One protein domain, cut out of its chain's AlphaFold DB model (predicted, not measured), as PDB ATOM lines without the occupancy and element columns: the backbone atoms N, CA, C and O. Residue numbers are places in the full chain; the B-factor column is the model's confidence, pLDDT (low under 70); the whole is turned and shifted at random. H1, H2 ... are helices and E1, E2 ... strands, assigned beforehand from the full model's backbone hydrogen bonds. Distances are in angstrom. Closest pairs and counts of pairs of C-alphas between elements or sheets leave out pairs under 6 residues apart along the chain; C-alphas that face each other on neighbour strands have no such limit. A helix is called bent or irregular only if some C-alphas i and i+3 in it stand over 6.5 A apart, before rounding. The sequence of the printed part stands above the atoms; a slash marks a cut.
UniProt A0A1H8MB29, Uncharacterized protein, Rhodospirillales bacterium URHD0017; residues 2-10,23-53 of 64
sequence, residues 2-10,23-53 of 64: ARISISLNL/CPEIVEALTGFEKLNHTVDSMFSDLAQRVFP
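This is residues 2 to 10 and 23 to 53 of the 64 residues of an uncharacterized protein of Rhodospirillales bacterium URHD0017 (UniProt A0A1H8MB29). One long helix, H1, makes nearly the whole length of a rod, and a short strand, E1, runs off to the side of its first half, nearing it only close to the helix's beginning. The printed part has 40 residues, with one named strand and then one named helix; the class is mostly helix. The whole is extended, with a radius of gyration of the C-alphas of 15.2 A, and spans 52 by 18 by 8 A.

E1, residues 4 to 9, pairs with no named strand. H1, residues 23 to 51, has one pair of C-alphas within 8 A of E1, those of Ile 4 and Cys 23, 7.7 A apart; their centres are 18.4 A apart. Residues 27 to 53, of which 27 to 51 belong to H1, stand free. In H1 every O i to N i+4 pair is within hydrogen-bond range.

E1 begins at C-alpha 4 (169.301, 289.222, 207.532) and is 16.9 A long. H1 runs 42.0 A from C-alpha 23 (163.362, 287.176, 211.991) to C-alpha 51 (157.851, 252.038, 189.661), and is not bent.

The C-alphas farthest apart are those of Ala 2 and Pro 53, 52.2 A. Residues 11 to 22 are not printed, and C-alphas 10 and 23 are 20.4 A apart across the cut. The mean pLDDT of the printed part is 82.9; residue 53 is under 70.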
ATOM      1  N   ALA A   2     168.382 297.020 208.271       75.44
ATOM      2  CA  ALA A   2     169.291 295.886 208.427       75.44
ATOM      3  C   ALA A   2     168.673 294.662 207.743       75.44
ATOM      4  O   ALA A   2     167.503 294.379 207.973       75.44
ATOM      5  N   ARG A   3     169.453 293.978 206.907       85.69
ATOM      6  CA  ARG A   3     169.026 292.785 206.173       85.69
ATOM      7  C   ARG A   3     169.647 291.556 206.821       85.69
ATOM      8  O   ARG A   3     170.834 291.573 207.148       85.69
ATOM      9  N   ILE A   4     168.855 290.510 207.005       89.25
ATOM     10  CA  ILE A   4     169.301 289.222 207.532       89.25
ATOM     11  C   ILE A   4     169.522 288.295 206.340       89.25
ATOM     12  O   ILE A   4     168.640 288.147 205.500       89.25
ATOM     13  N   SER A   5     170.703 287.683 206.269       90.75
ATOM     14  CA  SER A   5     171.053 286.702 205.241       90.75
ATOM     15  C   SER A   5     171.541 285.428 205.914       90.75
ATOM     16  O   SER A   5     172.499 285.462 206.688       90.75
ATOM     17  N   ILE A   6     170.896 284.306 205.610       88.44
ATOM     18  CA  ILE A   6     171.242 282.978 206.116       88.44
ATOM     19  C   ILE A   6     171.622 282.098 204.932       88.44
ATOM     20  O   ILE A   6     170.887 282.017 203.951       88.44
ATOM     21  N   SER A   7     172.760 281.413 205.034       88.38
ATOM     22  CA  SER A   7     173.183 280.411 204.058       88.38
ATOM     23  C   SER A   7     173.374 279.067 204.753       88.38
ATOM     24  O   SER A   7     174.093 278.981 205.750       88.38
ATOM     25  N   LEU A   8     172.704 278.033 204.251       82.00
ATOM     26  CA  LEU A   8     172.673 276.688 204.820       82.00
ATOM     27  C   LEU A   8     173.091 275.684 203.747       82.00
ATOM     28  O   LEU A   8     172.517 275.659 202.661       82.00
ATOM     29  N   ASN A   9     174.058 274.827 204.063       84.31
ATOM     30  CA  ASN A   9     174.392 273.676 203.227       84.31
ATOM     31  C   ASN A   9     173.739 272.441 203.853       84.31
ATOM     32  O   ASN A   9     174.141 272.026 204.938       84.31
ATOM     33  N   LEU A  10     172.735 271.869 203.187       74.81
ATOM     34  CA  LEU A  10     172.032 270.668 203.663       74.81
ATOM     35  C   LEU A  10     172.683 269.362 203.175       74.81
ATOM     36  O   LEU A  10     172.231 268.271 203.505       74.81
ATOM     37  N   CYS A  23     163.325 288.576 211.554       89.62
ATOM     38  CA  CYS A  23     163.362 287.176 211.991       89.62
ATOM     39  C   CYS A  23     162.045 286.404 211.742       89.62
ATOM     40  O   CYS A  23     162.138 285.243 211.353       89.62
ATOM     41  N   PRO A  24     160.838 286.981 211.930       92.62
ATOM     42  CA  PRO A  24     159.587 286.285 211.618       92.62
ATOM     43  C   PRO A  24     159.470 285.847 210.153       92.62
ATOM     44  O   PRO A  24     159.094 284.709 209.895       92.62
ATOM     45  N   GLU A  25     159.855 286.715 209.213       90.62
ATOM     46  CA  GLU A  25     159.862 286.408 207.775       90.62
ATOM     47  C   GLU A  25     160.800 285.234 207.458       90.62
ATOM     48  O   GLU A  25     160.431 284.293 206.758       90.62
ATOM     49  N   ILE A  26     161.992 285.237 208.062       90.31
ATOM     50  CA  ILE A  26     162.958 284.141 207.937       90.31
ATOM     51  C   ILE A  26     162.386 282.816 208.481       90.31
ATOM     52  O   ILE A  26     162.571 281.765 207.864       90.31
ATOM     53  N   VAL A  27     161.685 282.840 209.620       90.38
ATOM     54  CA  VAL A  27     161.068 281.644 210.228       90.38
ATOM     55  C   VAL A  27     159.949 281.081 209.351       90.38
ATOM     56  O   VAL A  27     159.844 279.862 209.183       90.38
ATOM     57  N   GLU A  28     159.122 281.948 208.773       90.56
ATOM     58  CA  GLU A  28     158.059 281.541 207.857       90.56
ATOM     59  C   GLU A  28     158.635 280.891 206.591       90.56
ATOM     60  O   GLU A  28     158.194 279.805 206.204       90.56
ATOM     61  N   ALA A  29     159.682 281.485 206.007       87.69
ATOM     62  CA  ALA A  29     160.378 280.932 204.847       87.69
ATOM     63  C   ALA A  29     160.968 279.537 205.131       87.69
ATOM     64  O   ALA A  29     160.782 278.608 204.341       87.69
ATOM     65  N   LEU A  30     161.620 279.359 206.285       87.00
ATOM     66  CA  LEU A  30     162.158 278.063 206.720       87.00
ATOM     67  C   LEU A  30     161.057 277.011 206.913       87.00
ATOM     68  O   LEU A  30     161.206 275.873 206.469       87.00
ATOM     69  N   THR A  31     159.928 277.399 207.507       87.88
ATOM     70  CA  THR A  31     158.766 276.512 207.685       87.88
ATOM     71  C   THR A  31     158.174 276.088 206.336       87.88
ATOM     72  O   THR A  31     157.756 274.943 206.156       87.88
ATOM     73  N   GLY A  32     158.133 277.005 205.365       84.75
ATOM     74  CA  GLY A  32     157.726 276.709 203.992       84.75
ATOM     75  C   GLY A  32     158.644 275.687 203.320       84.75
ATOM     76  O   GLY A  32     158.160 274.751 202.682       84.75
ATOM     77  N   PHE A  33     159.957 275.823 203.516       83.00
ATOM     78  CA  PHE A  33     160.942 274.885 202.983       83.00
ATOM     79  C   PHE A  33     160.788 273.473 203.568       83.00
ATOM     80  O   PHE A  33     160.797 272.499 202.819       83.00
ATOM     81  N   GLU A  34     160.582 273.343 204.881       83.56
ATOM     82  CA  GLU A  34     160.370 272.042 205.530       83.56
ATOM     83  C   GLU A  34     159.145 271.307 204.960       83.56
ATOM     84  O   GLU A  34     159.217 270.124 204.615       83.56
ATOM     85  N   LYS A  35     158.031 272.028 204.772       85.31
ATOM     86  CA  LYS A  35     156.814 271.479 204.151       85.31
ATOM     87  C   LYS A  35     157.049 271.026 202.713       85.31
ATOM     88  O   LYS A  35     156.548 269.972 202.315       85.31
ATOM     89  N   LEU A  36     157.796 271.811 201.935       80.31
ATOM     90  CA  LEU A  36     158.164 271.440 200.571       80.31
ATOM     91  C   LEU A  36     158.998 270.158 200.571       80.31
ATOM     92  O   LEU A  36     158.665 269.234 199.834       80.31
ATOM     93  N   ASN A  37     160.019 270.080 201.424       81.94
ATOM     94  CA  ASN A  37     160.889 268.913 201.510       81.94
ATOM     95  C   ASN A  37     160.093 267.641 201.837       81.94
ATOM     96  O   ASN A  37     160.203 266.645 201.133       81.94
ATOM     97  N   HIS A  38     159.194 267.712 202.822       84.38
ATOM     98  CA  HIS A  38     158.339 266.580 203.185       84.38
ATOM     99  C   HIS A  38     157.391 266.155 202.049       84.38
ATOM    100  O   HIS A  38     157.177 264.967 201.812       84.38
ATOM    101  N   THR A  39     156.837 267.125 201.315       80.00
ATOM    102  CA  THR A  39     155.966 266.852 200.159       80.00
ATOM    103  C   THR A  39     156.742 266.149 199.048       80.00
ATOM    104  O   THR A  39     156.269 265.163 198.485       80.00
ATOM    105  N   VAL A  40     157.945 266.638 198.749       80.81
ATOM    106  CA  VAL A  40     158.825 266.074 197.724       80.81
ATOM    107  C   VAL A  40     159.243 264.646 198.089       80.81
ATOM    108  O   VAL A  40     159.110 263.752 197.254       80.81
ATOM    109  N   ASP A  41     159.649 264.403 199.337       82.06
ATOM    110  CA  ASP A  41     160.005 263.064 199.826       82.06
ATOM    111  C   ASP A  41     158.831 262.080 199.715       82.06
ATOM    112  O   ASP A  41     159.005 260.938 199.273       82.06
ATOM    113  N   SER A  42     157.613 262.524 200.046       83.38
ATOM    114  CA  SER A  42     156.400 261.714 199.890       83.38
ATOM    115  C   SER A  42     156.130 261.375 198.423       83.38
ATOM    116  O   SER A  42     155.850 260.223 198.103       83.38
ATOM    117  N   MET A  43     156.250 262.348 197.514       75.06
ATOM    118  CA  MET A  43     156.032 262.123 196.080       75.06
ATOM    119  C   MET A  43     157.057 261.154 195.487       75.06
ATOM    120  O   MET A  43     156.695 260.303 194.673       75.06
ATOM    121  N   PHE A  44     158.327 261.263 195.885       79.12
ATOM    122  CA  PHE A  44     159.361 260.329 195.445       79.12
ATOM    123  C   PHE A  44     159.147 258.928 196.009       79.12
ATOM    124  O   PHE A  44     159.355 257.959 195.283       79.12
ATOM    125  N   SER A  45     158.682 258.813 197.252       77.19
ATOM    126  CA  SER A  45     158.336 257.526 197.861       77.19
ATOM    127  C   SER A  45     157.165 256.860 197.131       77.19
ATOM    128  O   SER A  45     157.268 255.697 196.738       77.19
ATOM    129  N   ASP A  46     156.099 257.612 196.848       80.50
ATOM    130  CA  ASP A  46     154.944 257.134 196.079       80.50
ATOM    131  C   ASP A  46     155.343 256.713 194.660       80.50
ATOM    132  O   ASP A  46     154.894 255.686 194.144       80.50
ATOM    133  N   LEU A  47     156.197 257.509 194.010       78.75
ATOM    134  CA  LEU A  47     156.717 257.193 192.687       78.75
ATOM    135  C   LEU A  47     157.574 255.925 192.726       78.75
ATOM    136  O   LEU A  47     157.376 255.039 191.898       78.75
ATOM    137  N   ALA A  48     158.483 255.811 193.693       78.69
ATOM    138  CA  ALA A  48     159.328 254.637 193.868       78.69
ATOM    139  C   ALA A  48     158.483 253.378 194.095       78.69
ATOM    140  O   ALA A  48     158.747 252.360 193.464       78.69
ATOM    141  N   GLN A  49     157.423 253.455 194.900       78.81
ATOM    142  CA  GLN A  49     156.520 252.331 195.144       78.81
ATOM    143  C   GLN A  49     155.730 251.922 193.891       78.81
ATOM    144  O   GLN A  49     155.468 250.742 193.677       78.81
ATOM    145  N   ARG A  50     155.360 252.879 193.032       73.69
ATOM    146  CA  ARG A  50     154.676 252.587 191.760       73.69
ATOM    147  C   ARG A  50     155.609 252.002 190.705       73.69
ATOM    148  O   ARG A  50     155.177 251.161 189.922       73.69
ATOM    149  N   VAL A  51     156.854 252.470 190.653       78.75
ATOM    150  CA  VAL A  51     157.851 252.038 189.661       78.75
ATOM    151  C   VAL A  51     158.521 250.725 190.078       78.75
ATOM    152  O   VAL A  51     158.807 249.891 189.224       78.75
ATOM    153  N   PHE A  52     158.707 250.507 191.380       75.06
ATOM    154  CA  PHE A  52     159.313 249.312 191.970       75.06
ATOM    155  C   PHE A  52     158.373 248.672 193.012       75.06
ATOM    156  O   PHE A  52     158.668 248.681 194.209       75.06
ATOM    157  N   PRO A  53     157.228 248.112 192.583       67.12
ATOM    158  CA  PRO A  53     156.198 247.597 193.492       67.12
ATOM    159  C   PRO A  53     156.631 246.370 194.310       67.12
ATOM    160  O   PRO A  53     156.105 246.148 195.395       67.12
TER     161      PRO A  53